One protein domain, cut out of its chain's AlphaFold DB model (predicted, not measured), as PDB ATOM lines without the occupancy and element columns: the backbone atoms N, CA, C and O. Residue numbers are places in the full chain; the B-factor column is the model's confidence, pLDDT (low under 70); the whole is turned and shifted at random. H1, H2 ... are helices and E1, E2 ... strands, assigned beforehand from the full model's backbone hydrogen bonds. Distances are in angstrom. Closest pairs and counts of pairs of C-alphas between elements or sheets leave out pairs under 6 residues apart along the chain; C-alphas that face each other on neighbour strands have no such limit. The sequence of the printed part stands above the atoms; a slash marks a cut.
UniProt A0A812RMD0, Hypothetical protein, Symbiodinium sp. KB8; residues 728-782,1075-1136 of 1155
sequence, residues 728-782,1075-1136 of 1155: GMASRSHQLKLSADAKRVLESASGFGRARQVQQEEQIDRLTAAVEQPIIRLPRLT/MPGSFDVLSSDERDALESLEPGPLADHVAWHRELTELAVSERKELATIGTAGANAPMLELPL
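Overview. This is residues 728 to 782 and 1075 to 1136 of the 1155 residues of the protein "Hypothetical protein" of Symbiodinium sp. KB8 (UniProt A0A812RMD0). Two long helices, H1 and H3, cross as a lopsided X: they meet in the first part of each, and their longer arms spread away from each other. The short helix H2 packs near the beginning of H3, and beyond the far end of each long helix the chain folds back as a strand, E1 after H1 and E2 after H3; residues 754 to 763 of H1 stick out. The 117 printed residues hold three named helices and two named strands, in the order H1, E1, H2, H3, E2, and the two strands do not form a sheet with each other. The class is mostly helix, and the whole is flat and loose, with a radius of gyration of the C-alphas of 18.4 A and spans of 52 by 44 by 20 A.

Arrangement. Residues 728 to 739 hold no named element and come before H1, residues 740 to 770, which has a kink of 31 degrees near residue 748. H3, residues 1099 to 1119, touches H1 about perpendicular, at 82 degrees, with the C-alphas of Ala 749 and His 1105 closest at 5.3 A. H1 touches H3 with residues 746 to 753 alone, and H3 touches H1 with residues 1101 to 1108 alone. H2, residues 1084 to 1091, only just touches H3, with 3 pairs of C-alphas within 8 A, the closest being Leu 1090 and Val 1102 at 6.9 A; their lines stand about perpendicular, at 85 degrees. H1 and H2 are close but not clearly touching, their closest C-alphas, of Ala 742 and Glu 1086, being 7.8 A apart. E1, residues 775 to 779, and E2, residues 1131 to 1135, each pair with no named strand. E1 is apart from H3, and E2 is apart from H1, H2 and H3. The O i to N i+4 pairs within hydrogen-bond range are 25 of 27 in H1, 3 of 4 in H2 and 16 of 17 in H3.

Along the chain. H1 begins at C-alpha 740, (191.036, 206.557, 203.238), and runs 45.0 A to C-alpha 770, (150.859, 197.816, 185.057). E1 measures 13.4 A, H2 10.5 A, H3 30.1 A and E2 13.1 A from first to last C-alpha. E2 ends at C-alpha 1135, (180.627, 193.422, 184.778).

Size, cuts and confidence. The C-alphas of Gln 735 and Gly 1126 are the two farthest apart, at 53.4 A. Residues 783 to 1074 are not printed, and C-alphas 782 and 1075 across this cut are 16.1 A apart. The link from H3 to E2 is long, with 11 residues, of which 1123 to 1130 stand free. Mean pLDDT of the printed part is 82.8, and residues 779 to 782 and 1123 to 1129 are under 70.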
ATOM      1  N   GLY A 728     181.557 207.246 204.731       89.56
ATOM      2  CA  GLY A 728     182.056 208.378 205.532       89.56
ATOM      3  C   GLY A 728     180.983 209.276 206.181       89.56
ATOM      4  O   GLY A 728     181.315 210.177 206.965       89.56
ATOM      5  N   MET A 729     179.704 209.065 205.859       89.44
ATOM      6  CA  MET A 729     178.551 209.589 206.599       89.44
ATOM      7  C   MET A 729     177.965 208.526 207.531       89.44
ATOM      8  O   MET A 729     177.658 208.847 208.679       89.44
ATOM      9  N   ALA A 730     177.873 207.273 207.080       90.75
ATOM     10  CA  ALA A 730     177.410 206.146 207.879       90.75
ATOM     11  C   ALA A 730     178.259 205.924 209.140       90.75
ATOM     12  O   ALA A 730     177.691 205.835 210.232       90.75
ATOM     13  N   SER A 731     179.595 205.958 209.029       90.62
ATOM     14  CA  SER A 731     180.515 205.734 210.158       90.62
ATOM     15  C   SER A 731     180.345 206.741 211.298       90.62
ATOM     16  O   SER A 731     180.629 206.423 212.448       90.62
ATOM     17  N   ARG A 732     179.808 207.939 211.016       89.88
ATOM     18  CA  ARG A 732     179.499 208.954 212.040       89.88
ATOM     19  C   ARG A 732     178.385 208.505 212.984       89.88
ATOM     20  O   ARG A 732     178.387 208.920 214.137       89.88
ATOM     21  N   SER A 733     177.466 207.665 212.505       85.88
ATOM     22  CA  SER A 733     176.399 207.053 213.316       85.88
ATOM     23  C   SER A 733     176.993 206.121 214.376       85.88
ATOM     24  O   SER A 733     176.560 206.132 215.521       85.88
ATOM     25  N   HIS A 734     178.045 205.397 213.988       85.38
ATOM     26  CA  HIS A 734     178.807 204.453 214.811       85.38
ATOM     27  C   HIS A 734     180.018 205.088 215.514       85.38
ATOM     28  O   HIS A 734     180.799 204.406 216.160       85.38
ATOM     29  N   GLN A 735     180.192 206.411 215.388       88.06
ATOM     30  CA  GLN A 735     181.314 207.195 215.934       88.06
ATOM     31  C   GLN A 735     182.720 206.762 215.450       88.06
ATOM     32  O   GLN A 735     183.728 207.291 215.923       88.06
ATOM     33  N   LEU A 736     182.800 205.877 214.451       87.69
ATOM     34  CA  LEU A 736     184.040 205.338 213.894       87.69
ATOM     35  C   LEU A 736     184.657 206.255 212.832       87.69
ATOM     36  O   LEU A 736     183.973 206.892 212.020       87.69
ATOM     37  N   LYS A 737     185.993 206.291 212.812       88.12
ATOM     38  CA  LYS A 737     186.799 207.152 211.939       88.12
ATOM     39  C   LYS A 737     187.625 206.317 210.954       88.12
ATOM     40  O   LYS A 737     188.842 206.250 211.078       88.12
ATOM     41  N   LEU A 738     186.936 205.774 209.950       89.69
ATOM     42  CA  LEU A 738     187.524 205.040 208.824       89.69
ATOM     43  C   LEU A 738     188.730 205.774 208.202       89.69
ATOM     44  O   LEU A 738     188.700 207.009 208.053       89.69
ATOM     45  N   SER A 739     189.726 205.018 207.749       92.62
ATOM     46  CA  SER A 739     190.850 205.443 206.904       92.62
ATOM     47  C   SER A 739     190.410 205.937 205.515       92.62
ATOM     48  O   SER A 739     189.219 206.109 205.233       92.62
ATOM     49  N   ALA A 740     191.359 206.280 204.640       89.94
ATOM     50  CA  ALA A 740     191.036 206.557 203.238       89.94
ATOM     51  C   ALA A 740     190.629 205.265 202.514       89.94
ATOM     52  O   ALA A 740     189.684 205.266 201.727       89.94
ATOM     53  N   ASP A 741     191.300 204.167 202.838       89.06
ATOM     54  CA  ASP A 741     191.203 202.891 202.139       89.06
ATOM     55  C   ASP A 741     189.941 202.129 202.533       89.06
ATOM     56  O   ASP A 741     189.194 201.731 201.644       89.06
ATOM     57  N   ALA A 742     189.579 202.109 203.821       89.62
ATOM     58  CA  ALA A 742     188.292 201.574 204.277       89.62
ATOM     59  C   ALA A 742     187.095 202.289 203.620       89.62
ATOM     60  O   ALA A 742     186.075 201.669 203.328       89.62
ATOM     61  N   LYS A 743     187.217 203.592 203.313       91.69
ATOM     62  CA  LYS A 743     186.186 204.308 202.540       91.69
ATOM     63  C   LYS A 743     186.173 203.903 201.069       91.69
ATOM     64  O   LYS A 743     185.086 203.761 200.527       91.69
ATOM     65  N   ARG A 744     187.335 203.727 200.426       89.50
ATOM     66  CA  ARG A 744     187.412 203.281 199.020       89.50
ATOM     67  C   ARG A 744     186.841 201.872 198.852       89.50
ATOM     68  O   ARG A 744     186.026 201.666 197.960       89.50
ATOM     69  N   VAL A 745     187.207 200.954 199.745       89.38
ATOM     70  CA  VAL A 745     186.689 199.580 199.792       89.38
ATOM     71  C   VAL A 745     185.168 199.577 199.958       89.38
ATOM     72  O   VAL A 745     184.464 199.087 199.076       89.38
ATOM     73  N   LEU A 746     184.633 200.199 201.013       91.06
ATOM     74  CA  LEU A 746     183.186 200.185 201.252       91.06
ATOM     75  C   LEU A 746     182.395 200.920 200.156       91.06
ATOM     76  O   LEU A 746     181.321 200.459 199.774       91.06
ATOM     77  N   GLU A 747     182.901 202.031 199.606       89.38
ATOM     78  CA  GLU A 747     182.212 202.749 198.519       89.38
ATOM     79  C   GLU A 747     182.187 201.928 197.215       89.38
ATOM     80  O   GLU A 747     181.200 202.014 196.486       89.38
ATOM     81  N   SER A 748     183.200 201.081 196.957       84.12
ATOM     82  CA  SER A 748     183.241 200.211 195.766       84.12
ATOM     83  C   SER A 748     182.085 199.203 195.713       84.12
ATOM     84  O   SER A 748     181.500 199.021 194.652       84.12
ATOM     85  N   ALA A 749     181.670 198.645 196.857       85.69
ATOM     86  CA  ALA A 749     180.445 197.843 196.947       85.69
ATOM     87  C   ALA A 749     179.177 198.719 196.993       85.69
ATOM     88  O   ALA A 749     178.164 198.424 196.355       85.69
ATOM     89  N   SER A 750     179.219 199.814 197.761       86.69
ATOM     90  CA  SER A 750     178.026 200.610 198.101       86.69
ATOM     91  C   SER A 750     177.448 201.420 196.941       86.69
ATOM     92  O   SER A 750     176.269 201.766 196.984       86.69
ATOM     93  N   GLY A 751     178.248 201.746 195.919       83.19
ATOM     94  CA  GLY A 751     177.744 202.346 194.679       83.19
ATOM     95  C   GLY A 751     176.734 201.431 193.991       83.19
ATOM     96  O   GLY A 751     175.570 201.802 193.845       83.19
ATOM     97  N   PHE A 752     177.174 200.213 193.680       83.12
ATOM     98  CA  PHE A 752     176.372 199.177 193.034       83.12
ATOM     99  C   PHE A 752     175.129 198.791 193.861       83.12
ATOM    100  O   PHE A 752     174.026 198.730 193.322       83.12
ATOM    101  N   GLY A 753     175.267 198.638 195.186       84.50
ATOM    102  CA  GLY A 753     174.136 198.307 196.070       84.50
ATOM    103  C   GLY A 753     173.037 199.369 196.119       84.50
ATOM    104  O   GLY A 753     171.854 199.034 196.069       84.50
ATOM    105  N   ARG A 754     173.403 200.661 196.136       85.50
ATOM    106  CA  ARG A 754     172.421 201.754 196.012       85.50
ATOM    107  C   ARG A 754     171.670 201.693 194.686       85.50
ATOM    108  O   ARG A 754     170.455 201.854 194.685       85.50
ATOM    109  N   ALA A 755     172.386 201.493 193.580       82.62
ATOM    110  CA  ALA A 755     171.784 201.452 192.253       82.62
ATOM    111  C   ALA A 755     170.787 200.291 192.131       82.62
ATOM    112  O   ALA A 755     169.641 200.508 191.744       82.62
ATOM    113  N   ARG A 756     171.174 199.090 192.583       83.50
ATOM    114  CA  ARG A 756     170.308 197.902 192.574       83.50
ATOM    115  C   ARG A 756     169.073 198.050 193.469       83.50
ATOM    116  O   ARG A 756     168.003 197.606 193.069       83.50
ATOM    117  N   GLN A 757     169.168 198.729 194.617       84.25
ATOM    118  CA  GLN A 757     167.991 199.051 195.442       84.25
ATOM    119  C   GLN A 757     167.033 200.048 194.770       84.25
ATOM    120  O   GLN A 757     165.821 199.872 194.860       84.25
ATOM    121  N   VAL A 758     167.554 201.077 194.090       85.56
ATOM    122  CA  VAL A 758     166.722 202.044 193.347       85.56
ATOM    123  C   VAL A 758     166.023 201.356 192.174       85.56
ATOM    124  O   VAL A 758     164.799 201.399 192.095       85.56
ATOM    125  N   GLN A 759     166.780 200.640 191.338       83.81
ATOM    126  CA  GLN A 759     166.256 199.871 190.207       83.81
ATOM    127  C   GLN A 759     165.190 198.856 190.648       83.81
ATOM    128  O   GLN A 759     164.151 198.739 190.004       83.81
ATOM    129  N   GLN A 760     165.417 198.148 191.762       88.81
ATOM    130  CA  GLN A 760     164.469 197.169 192.289       88.81
ATOM    131  C   GLN A 760     163.110 197.795 192.617       88.81
ATOM    132  O   GLN A 760     162.082 197.272 192.188       88.81
ATOM    133  N   GLU A 761     163.084 198.907 193.356       89.31
ATOM    134  CA  GLU A 761     161.817 199.567 193.681       89.31
ATOM    135  C   GLU A 761     161.187 200.226 192.446       89.31
ATOM    136  O   GLU A 761     159.984 200.089 192.255       89.31
ATOM    137  N   GLU A 762     161.968 200.843 191.551       89.94
ATOM    138  CA  GLU A 762     161.449 201.446 190.310       89.94
ATOM    139  C   GLU A 762     160.771 200.416 189.388       89.94
ATOM    140  O   GLU A 762     159.675 200.667 188.878       89.94
ATOM    141  N   GLN A 763     161.371 199.235 189.203       89.75
ATOM    142  CA  GLN A 763     160.792 198.190 188.356       89.75
ATOM    143  C   GLN A 763     159.627 197.457 189.051       89.75
ATOM    144  O   GLN A 763     158.682 197.048 188.371       89.75
ATOM    145  N   ILE A 764     159.610 197.349 190.390       88.06
ATOM    146  CA  ILE A 764     158.440 196.823 191.120       88.06
ATOM    147  C   ILE A 764     157.285 197.838 191.137       88.06
ATOM    148  O   ILE A 764     156.137 197.426 190.968       88.06
ATOM    149  N   ASP A 765     157.540 199.142 191.268       90.62
ATOM    150  CA  ASP A 765     156.510 200.187 191.152       90.62
ATOM    151  C   ASP A 765     155.923 200.229 189.730       90.62
ATOM    152  O   ASP A 765     154.700 200.260 189.575       90.62
ATOM    153  N   ARG A 766     156.764 200.138 188.687       91.62
ATOM    154  CA  ARG A 766     156.330 199.986 187.282       91.62
ATOM    155  C   ARG A 766     155.410 198.784 187.104       91.62
ATOM    156  O   ARG A 766     154.348 198.917 186.500       91.62
ATOM    157  N   LEU A 767     155.807 197.626 187.630       88.62
ATOM    158  CA  LEU A 767     155.022 196.396 187.564       88.62
ATOM    159  C   LEU A 767     153.684 196.554 188.305       88.62
ATOM    160  O   LEU A 767     152.633 196.268 187.739       88.62
ATOM    161  N   THR A 768     153.709 197.108 189.520       89.25
ATOM    162  CA  THR A 768     152.522 197.387 190.354       89.25
ATOM    163  C   THR A 768     151.565 198.396 189.706       89.25
ATOM    164  O   THR A 768     150.364 198.359 189.961       89.25
ATOM    165  N   ALA A 769     152.068 199.290 188.853       90.25
ATOM    166  CA  ALA A 769     151.254 200.218 188.071       90.25
ATOM    167  C   ALA A 769     150.689 199.611 186.768       90.25
ATOM    168  O   ALA A 769     149.798 200.213 186.166       90.25
ATOM    169  N   ALA A 770     151.205 198.459 186.326       89.44
ATOM    170  CA  ALA A 770     150.859 197.816 185.057       89.44
ATOM    171  C   ALA A 770     149.949 196.581 185.198       89.44
ATOM    172  O   ALA A 770     149.298 196.213 184.221       89.44
ATOM    173  N   VAL A 771     149.891 195.948 186.377       87.50
ATOM    174  CA  VAL A 771     149.130 194.709 186.630       87.50
ATOM    175  C   VAL A 771     148.117 194.901 187.772       87.50
ATOM    176  O   VAL A 771     148.400 195.588 188.750       87.50
ATOM    177  N   GLU A 772     146.930 194.289 187.678       84.75
ATOM    178  CA  GLU A 772     145.918 194.295 188.762       84.75
ATOM    179  C   GLU A 772     146.108 193.130 189.759       84.75
ATOM    180  O   GLU A 772     145.495 193.083 190.831       84.75
ATOM    181  N   GLN A 773     146.950 192.165 189.395       80.88
ATOM    182  CA  GLN A 773     147.231 190.926 190.107       80.88
ATOM    183  C   GLN A 773     148.085 191.199 191.367       80.88
ATOM    184  O   GLN A 773     148.994 192.029 191.324       80.88
ATOM    185  N   PRO A 774     147.865 190.498 192.501       80.31
ATOM    186  CA  PRO A 774     148.699 190.678 193.690       80.31
ATOM    187  C   PRO A 774     150.163 190.318 193.409       80.31
ATOM    188  O   PRO A 774     150.438 189.222 192.925       80.31
ATOM    189  N   ILE A 775     151.093 191.212 193.748       80.62
ATOM    190  CA  ILE A 775     152.539 190.997 193.583       80.62
ATOM    191  C   ILE A 775     153.150 190.465 194.878       80.62
ATOM    192  O   ILE A 775     152.873 190.967 195.971       80.62
ATOM    193  N   ILE A 776     154.012 189.458 194.750       78.88
ATOM    194  CA  ILE A 776     154.695 188.792 195.857       78.88
ATOM    195  C   ILE A 776     156.192 188.776 195.569       78.88
ATOM    196  O   ILE A 776     156.670 188.083 194.677       78.88
ATOM    197  N   ARG A 777     156.931 189.568 196.344       81.62
ATOM    198  CA  ARG A 777     158.397 189.559 196.369       81.62
ATOM    199  C   ARG A 777     158.877 188.223 196.964       81.62
ATOM    200  O   ARG A 777     158.199 187.674 197.826       81.62
ATOM    201  N   LEU A 778     160.034 187.711 196.559       74.06
ATOM    202  CA  LEU A 778     160.771 186.655 197.269       74.06
ATOM    203  C   LEU A 778     162.229 187.106 197.433       74.06
ATOM    204  O   LEU A 778     162.759 187.733 196.513       74.06
ATOM    205  N   PRO A 779     162.881 186.833 198.578       69.50
ATOM    206  CA  PRO A 779     164.258 187.257 198.812       69.50
ATOM    207  C   PRO A 779     165.236 186.535 197.878       69.50
ATOM    208  O   PRO A 779     165.018 185.379 197.509       69.50
ATOM    209  N   ARG A 780     166.355 187.186 197.547       68.94
ATOM    210  CA  ARG A 780     167.523 186.497 196.994       68.94
ATOM    211  C   ARG A 780     168.060 185.520 198.044       68.94
ATOM    212  O   ARG A 780     168.290 185.903 199.187       68.94
ATOM    213  N   LEU A 781     168.257 184.267 197.642       59.94
ATOM    214  CA  LEU A 781     168.955 183.254 198.432       59.94
ATOM    215  C   LEU A 781     170.364 183.079 197.859       59.94
ATOM    216  O   LEU A 781     170.535 183.038 196.639       59.94
ATOM    217  N   THR A 782     171.368 182.999 198.728       47.25
ATOM    218  CA  THR A 782     172.764 182.740 198.360       47.25
ATOM    219  C   THR A 782     173.111 181.271 198.585       47.25
ATOM    220  O   THR A 782     172.731 180.669 199.585       47.25
ATOM    221  N   MET A1075     183.612 192.683 191.553       84.31
ATOM    222  CA  MET A1075     184.411 192.365 192.735       84.31
ATOM    223  C   MET A1075     184.747 193.670 193.491       84.31
ATOM    224  O   MET A1075     185.472 194.506 192.941       84.31
ATOM    225  N   PRO A1076     184.241 193.902 194.721       86.38
ATOM    226  CA  PRO A1076     184.630 195.074 195.493       86.38
ATOM    227  C   PRO A1076     186.094 194.958 195.940       86.38
ATOM    228  O   PRO A1076     186.690 193.881 195.946       86.38
ATOM    229  N   GLY A1077     186.691 196.075 196.356       83.44
ATOM    230  CA  GLY A1077     188.047 196.048 196.913       83.44
ATOM    231  C   GLY A1077     188.125 195.143 198.148       83.44
ATOM    232  O   GLY A1077     187.240 195.200 198.999       83.44
ATOM    233  N   SER A1078     189.175 194.327 198.270       86.69
ATOM    234  CA  SER A1078     189.334 193.447 199.437       86.69
ATOM    235  C   SER A1078     189.578 194.233 200.734       86.69
ATOM    236  O   SER A1078     190.235 195.278 200.724       86.69
ATOM    237  N   PHE A1079     189.114 193.697 201.868       86.94
ATOM    238  CA  PHE A1079     189.492 194.177 203.202       86.94
ATOM    239  C   PHE A1079     190.959 193.882 203.567       86.94
ATOM    240  O   PHE A1079     191.466 194.473 204.521       86.94
ATOM    241  N   ASP A1080     191.683 193.066 202.790       85.06
ATOM    242  CA  ASP A1080     193.112 192.775 203.009       85.06
ATOM    243  C   ASP A1080     193.989 194.034 203.042       85.06
ATOM    244  O   ASP A1080     194.987 194.091 203.762       85.06
ATOM    245  N   VAL A1081     193.593 195.075 202.302       85.38
ATOM    246  CA  VAL A1081     194.306 196.364 202.255       85.38
ATOM    247  C   VAL A1081     194.125 197.203 203.530       85.38
ATOM    248  O   VAL A1081     194.740 198.263 203.653       85.38
ATOM    249  N   LEU A1082     193.275 196.762 204.465       87.56
ATOM    250  CA  LEU A1082     193.042 197.400 205.761       87.56
ATOM    251  C   LEU A1082     193.894 196.747 206.855       87.56
ATOM    252  O   LEU A1082     194.152 195.541 206.831       87.56
ATOM    253  N   SER A1083     194.280 197.536 207.860       88.62
ATOM    254  CA  SER A1083     194.898 197.029 209.093       88.62
ATOM    255  C   SER A1083     193.926 196.161 209.895       88.62
ATOM    256  O   SER A1083     192.735 196.471 209.909       88.62
ATOM    257  N   SER A1084     194.445 195.171 210.632       85.88
ATOM    258  CA  SER A1084     193.709 194.346 211.612       85.88
ATOM    259  C   SER A1084     192.699 195.161 212.419       85.88
ATOM    260  O   SER A1084     191.499 194.960 212.297       85.88
ATOM    261  N   ASP A1085     193.175 196.206 213.094       86.00
ATOM    262  CA  ASP A1085     192.396 197.066 213.987       86.00
ATOM    263  C   ASP A1085     191.218 197.782 213.284       86.00
ATOM    264  O   ASP A1085     190.284 198.230 213.948       86.00
ATOM    265  N   GLU A1086     191.257 197.929 211.950       86.50
ATOM    266  CA  GLU A1086     190.130 198.445 211.155       86.50
ATOM    267  C   GLU A1086     189.197 197.333 210.649       86.50
ATOM    268  O   GLU A1086     188.018 197.621 210.459       86.50
ATOM    269  N   ARG A1087     189.669 196.094 210.453       87.81
ATOM    270  CA  ARG A1087     188.818 194.938 210.108       87.81
ATOM    271  C   ARG A1087     188.009 194.491 211.321       87.81
ATOM    272  O   ARG A1087     186.784 194.503 211.260       87.81
ATOM    273  N   ASP A1088     188.675 194.262 212.452       86.69
ATOM    274  CA  ASP A1088     188.055 193.883 213.729       86.69
ATOM    275  C   ASP A1088     186.940 194.878 214.117       86.69
ATOM    276  O   ASP A1088     185.863 194.496 214.577       86.69
ATOM    277  N   ALA A1089     187.170 196.177 213.881       87.69
ATOM    278  CA  ALA A1089     186.223 197.264 214.154       87.69
ATOM    279  C   ALA A1089     185.102 197.436 213.102       87.69
ATOM    280  O   ALA A1089     184.171 198.213 213.333       87.69
ATOM    281  N   LEU A1090     185.186 196.755 211.954       88.81
ATOM    282  CA  LEU A1090     184.116 196.640 210.955       88.81
ATOM    283  C   LEU A1090     183.312 195.341 211.128       88.81
ATOM    284  O   LEU A1090     182.118 195.326 210.842       88.81
ATOM    285  N   GLU A1091     183.936 194.276 211.627       84.19
ATOM    286  CA  GLU A1091     183.277 192.998 211.917       84.19
ATOM    287  C   GLU A1091     182.478 193.041 213.229       84.19
ATOM    288  O   GLU A1091     181.380 192.495 213.296       84.19
ATOM    289  N   SER A1092     182.963 193.766 214.243       86.50
ATOM    290  CA  SER A1092     182.285 193.956 215.540       86.50
ATOM    291  C   SER A1092     181.239 195.089 215.562       86.50
ATOM    292  O   SER A1092     180.973 195.685 216.610       86.50
ATOM    293  N   LEU A1093     180.636 195.421 214.415       88.75
ATOM    294  CA  LEU A1093     179.640 196.493 214.319       88.75
ATOM    295  C   LEU A1093     178.266 196.090 214.863       88.75
ATOM    296  O   LEU A1093     177.628 195.158 214.381       88.75
ATOM    297  N   GLU A1094     177.751 196.906 215.782       87.56
ATOM    298  CA  GLU A1094     176.328 196.936 216.133       87.56
ATOM    299  C   GLU A1094     175.450 197.270 214.902       87.56
ATOM    300  O   GLU A1094     175.893 198.010 214.012       87.56
ATOM    301  N   PRO A1095     174.185 196.809 214.839       89.19
ATOM    302  CA  PRO A1095     173.292 197.080 213.712       89.19
ATOM    303  C   PRO A1095     173.089 198.572 213.392       89.19
ATOM    304  O   PRO A1095     172.973 199.428 214.273       89.19
ATOM    305  N   GLY A1096     172.979 198.887 212.098       88.62
ATOM    306  CA  GLY A1096     172.715 200.230 211.579       88.62
ATOM    307  C   GLY A1096     173.787 200.714 210.597       88.62
ATOM    308  O   GLY A1096     174.752 200.008 210.337       88.62
ATOM    309  N   PRO A1097     173.748 201.976 210.130       90.56
ATOM    310  CA  PRO A1097     174.158 202.338 208.768       90.56
ATOM    311  C   PRO A1097     175.558 201.963 208.255       90.56
ATOM    312  O   PRO A1097     175.745 201.990 207.048       90.56
ATOM    313  N   LEU A1098     176.554 201.702 209.113       92.44
ATOM    314  CA  LEU A1098     177.859 201.183 208.676       92.44
ATOM    315  C   LEU A1098     177.882 199.649 208.595       92.44
ATOM    316  O   LEU A1098     178.525 199.129 207.691       92.44
ATOM    317  N   ALA A1099     177.159 198.948 209.472       90.94
ATOM    318  CA  ALA A1099     176.970 197.504 209.385       90.94
ATOM    319  C   ALA A1099     176.284 197.139 208.060       90.94
ATOM    320  O   ALA A1099     176.768 196.258 207.367       90.94
ATOM    321  N   ASP A1100     175.270 197.903 207.634       91.44
ATOM    322  CA  ASP A1100     174.635 197.785 206.312       91.44
ATOM    323  C   ASP A1100     175.660 197.821 205.152       91.44
ATOM    324  O   ASP A1100     175.546 197.052 204.202       91.44
ATOM    325  N   HIS A1101     176.690 198.679 205.230       92.25
ATOM    326  CA  HIS A1101     177.760 198.743 204.222       92.25
ATOM    327  C   HIS A1101     178.715 197.538 204.274       92.25
ATOM    328  O   HIS A1101     179.235 197.142 203.233       92.25
ATOM    329  N   VAL A1102     178.981 196.985 205.463       91.12
ATOM    330  CA  VAL A1102     179.861 195.813 205.645       91.12
ATOM    331  C   VAL A1102     179.141 194.525 205.250       91.12
ATOM    332  O   VAL A1102     179.715 193.708 204.538       91.12
ATOM    333  N   ALA A1103     177.872 194.376 205.636       87.31
ATOM    334  CA  ALA A1103     177.005 193.278 205.223       87.31
ATOM    335  C   ALA A1103     176.874 193.233 203.696       87.31
ATOM    336  O   ALA A1103     177.136 192.194 203.099       87.31
ATOM    337  N   TRP A1104     176.593 194.376 203.058       88.75
ATOM    338  CA  TRP A1104     176.536 194.463 201.600       88.75
ATOM    339  C   TRP A1104     177.878 194.164 200.916       88.75
ATOM    340  O   TRP A1104     177.913 193.503 199.881       88.75
ATOM    341  N   HIS A1105     178.998 194.639 201.474       91.25
ATOM    342  CA  HIS A1105     180.326 194.311 200.943       91.25
ATOM    343  C   HIS A1105     180.597 192.803 201.008       91.25
ATOM    344  O   HIS A1105     181.057 192.241 200.015       91.25
ATOM    345  N   ARG A1106     180.247 192.146 202.121       85.94
ATOM    346  CA  ARG A1106     180.363 190.692 202.288       85.94
ATOM    347  C   ARG A1106     179.471 189.932 201.301       85.94
ATOM    348  O   ARG A1106     179.995 189.127 200.542       85.94
ATOM    349  N   GLU A1107     178.176 190.249 201.247       83.31
ATOM    350  CA  GLU A1107     177.194 189.633 200.336       83.31
ATOM    351  C   GLU A1107     177.639 189.738 198.866       83.31
ATOM    352  O   GLU A1107     177.658 188.744 198.139       83.31
ATOM    353  N   LEU A1108     178.087 190.926 198.440       84.75
ATOM    354  CA  LEU A1108     178.608 191.150 197.090       84.75
ATOM    355  C   LEU A1108     179.929 190.401 196.837       84.75
ATOM    356  O   LEU A1108     180.153 189.937 195.722       84.75
ATOM    357  N   THR A1109     180.794 190.268 197.848       85.06
ATOM    358  CA  THR A1109     182.070 189.533 197.752       85.06
ATOM    359  C   THR A1109     181.837 188.031 197.594       85.06
ATOM    360  O   THR A1109     182.364 187.432 196.658       85.06
ATOM    361  N   GLU A1110     181.029 187.431 198.468       80.44
ATOM    362  CA  GLU A1110     180.670 186.005 198.434       80.44
ATOM    363  C   GLU A1110     180.024 185.634 197.095       80.44
ATOM    364  O   GLU A1110     180.409 184.652 196.456       80.44
ATOM    365  N   LEU A1111     179.102 186.478 196.624       79.25
ATOM    366  CA  LEU A1111     178.449 186.317 195.335       79.25
ATOM    367  C   LEU A1111     179.434 186.418 194.162       79.25
ATOM    368  O   LEU A1111     179.495 185.508 193.340       79.25
ATOM    369  N   ALA A1112     180.229 187.488 194.095       81.50
ATOM    370  CA  ALA A1112     181.178 187.723 193.005       81.50
ATOM    371  C   ALA A1112     182.318 186.681 192.947       81.50
ATOM    372  O   ALA A1112     182.912 186.498 191.880       81.50
ATOM    373  N   VAL A1113     182.608 185.985 194.056       80.69
ATOM    374  CA  VAL A1113     183.481 184.797 194.091       80.69
ATOM    375  C   VAL A1113     182.745 183.556 193.585       80.69
ATOM    376  O   VAL A1113     183.258 182.875 192.698       80.69
ATOM    377  N   SER A1114     181.542 183.267 194.093       75.12
ATOM    378  CA  SER A1114     180.787 182.069 193.693       75.12
ATOM    379  C   SER A1114     180.407 182.091 192.207       75.12
ATOM    380  O   SER A1114     180.461 181.059 191.542       75.12
ATOM    381  N   GLU A1115     180.094 183.270 191.662       80.25
ATOM    382  CA  GLU A1115     179.850 183.481 190.231       80.25
ATOM    383  C   GLU A1115     181.096 183.193 189.379       80.25
ATOM    384  O   GLU A1115     180.994 182.563 188.326       80.25
ATOM    385  N   ARG A1116     182.288 183.578 189.853       80.69
ATOM    386  CA  ARG A1116     183.558 183.282 189.170       80.69
ATOM    387  C   ARG A1116     183.974 181.820 189.288       80.69
ATOM    388  O   ARG A1116     184.610 181.323 188.363       80.69
ATOM    389  N   LYS A1117     183.578 181.103 190.350       78.06
ATOM    390  CA  LYS A1117     183.709 179.638 190.375       78.06
ATOM    391  C   LYS A1117     182.819 178.993 189.318       78.06
ATOM    392  O   LYS A1117     183.304 178.140 188.587       78.06
ATOM    393  N   GLU A1118     181.547 179.380 189.226       76.56
ATOM    394  CA  GLU A1118     180.638 178.752 188.260       76.56
ATOM    395  C   GLU A1118     181.153 178.964 186.825       76.56
ATOM    396  O   GLU A1118     181.266 178.002 186.070       76.56
ATOM    397  N   LEU A1119     181.615 180.176 186.487       79.25
ATOM    398  CA  LEU A1119     182.287 180.463 185.211       79.25
ATOM    399  C   LEU A1119     183.584 179.664 184.995       79.25
ATOM    400  O   LEU A1119     183.900 179.339 183.858       79.25
ATOM    401  N   ALA A1120     184.311 179.300 186.054       76.69
ATOM    402  CA  ALA A1120     185.488 178.431 185.964       76.69
ATOM    403  C   ALA A1120     185.152 176.966 185.625       76.69
ATOM    404  O   ALA A1120     186.061 176.178 185.377       76.69
ATOM    405  N   THR A1121     183.866 176.591 185.620       75.19
ATOM    406  CA  THR A1121     183.399 175.300 185.085       75.19
ATOM    407  C   THR A1121     183.070 175.359 183.592       75.19
ATOM    408  O   THR A1121     182.761 174.322 183.003       75.19
ATOM    409  N   ILE A1122     183.178 176.533 182.954       75.19
ATOM    410  CA  ILE A1122     183.290 176.610 181.495       75.19
ATOM    411  C   ILE A1122     184.633 175.976 181.132       75.19
ATOM    412  O   ILE A1122     185.678 176.414 181.615       75.19
ATOM    413  N   GLY A1123     184.584 174.876 180.385       57.91
ATOM    414  CA  GLY A1123     185.711 173.954 180.273       57.91
ATOM    415  C   GLY A1123     186.933 174.548 179.569       57.91
ATOM    416  O   GLY A1123     186.845 175.523 178.832       57.91
ATOM    417  N   THR A1124     188.082 173.881 179.712       48.91
ATOM    418  CA  THR A1124     189.277 174.151 178.890       48.91
ATOM    419  C   THR A1124     189.156 173.615 177.453       48.91
ATOM    420  O   THR A1124     190.136 173.635 176.709       48.91
ATOM    421  N   ALA A1125     187.968 173.152 177.043       43.00
ATOM    422  CA  ALA A1125     187.591 173.037 175.635       43.00
ATOM    423  C   ALA A1125     187.693 174.433 174.992       43.00
ATOM    424  O   ALA A1125     187.220 175.419 175.555       43.00
ATOM    425  N   GLY A1126     188.410 174.549 173.875       47.59
ATOM    426  CA  GLY A1126     188.845 175.848 173.361       47.59
ATOM    427  C   GLY A1126     190.036 176.482 174.101       47.59
ATOM    428  O   GLY A1126     190.093 177.704 174.195       47.59
ATOM    429  N   ALA A1127     191.023 175.702 174.572       45.25
ATOM    430  CA  ALA A1127     192.215 176.126 175.347       45.25
ATOM    431  C   ALA A1127     193.104 177.276 174.787       45.25
ATOM    432  O   ALA A1127     194.109 177.622 175.408       45.25
ATOM    433  N   ASN A1128     192.775 177.867 173.633       54.69
ATOM    434  CA  ASN A1128     193.433 179.054 173.061       54.69
ATOM    435  C   ASN A1128     192.477 180.250 172.850       54.69
ATOM    436  O   ASN A1128     192.915 181.301 172.382       54.69
ATOM    437  N   ALA A1129     191.181 180.105 173.142       66.75
ATOM    438  CA  ALA A1129     190.168 181.128 172.903       66.75
ATOM    439  C   ALA A1129     190.012 182.059 174.127       66.75
ATOM    440  O   ALA A1129     190.015 181.586 175.266       66.75
ATOM    441  N   PRO A1130     189.868 183.383 173.938       75.31
ATOM    442  CA  PRO A1130     189.734 184.320 175.049       75.31
ATOM    443  C   PRO A1130     188.381 184.175 175.760       75.31
ATOM    444  O   PRO A1130     187.328 184.207 175.122       75.31
ATOM    445  N   MET A1131     188.402 184.120 177.094       81.75
ATOM    446  CA  MET A1131     187.234 184.438 177.919       81.75
ATOM    447  C   MET A1131     187.342 185.876 178.442       81.75
ATOM    448  O   MET A1131     188.414 186.321 178.860       81.75
ATOM    449  N   LEU A1132     186.223 186.597 178.422       82.06
ATOM    450  CA  LEU A1132     186.098 187.976 178.883       82.06
ATOM    451  C   LEU A1132     184.949 188.096 179.890       82.06
ATOM    452  O   LEU A1132     183.815 187.732 179.583       82.06
ATOM    453  N   GLU A1133     185.227 188.655 181.070       84.25
ATOM    454  CA  GLU A1133     184.188 189.080 182.013       84.25
ATOM    455  C   GLU A1133     183.668 190.477 181.643       84.25
ATOM    456  O   GLU A1133     184.432 191.445 181.625       84.25
ATOM    457  N   LEU A1134     182.359 190.604 181.422       80.19
ATOM    458  CA  LEU A1134     181.661 191.889 181.402       80.19
ATOM    459  C   LEU A1134     180.942 192.085 182.749       80.19
ATOM    460  O   LEU A1134     180.116 191.246 183.136       80.19
ATOM    461  N   PRO A1135     181.237 193.175 183.482       77.38
ATOM    462  CA  PRO A1135     180.627 193.422 184.778       77.38
ATOM    463  C   PRO A1135     179.136 193.731 184.636       77.38
ATOM    464  O   PRO A1135     178.711 194.453 183.732       77.38
ATOM    465  N   LEU A1136     178.346 193.253 185.594       79.12
ATOM    466  CA  LEU A1136     176.975 193.695 185.798       79.12
ATOM    467  C   LEU A1136     176.989 195.186 186.158       79.12
ATOM    468  O   LEU A1136     177.371 195.563 187.266       79.12
TER     469      LEU A1136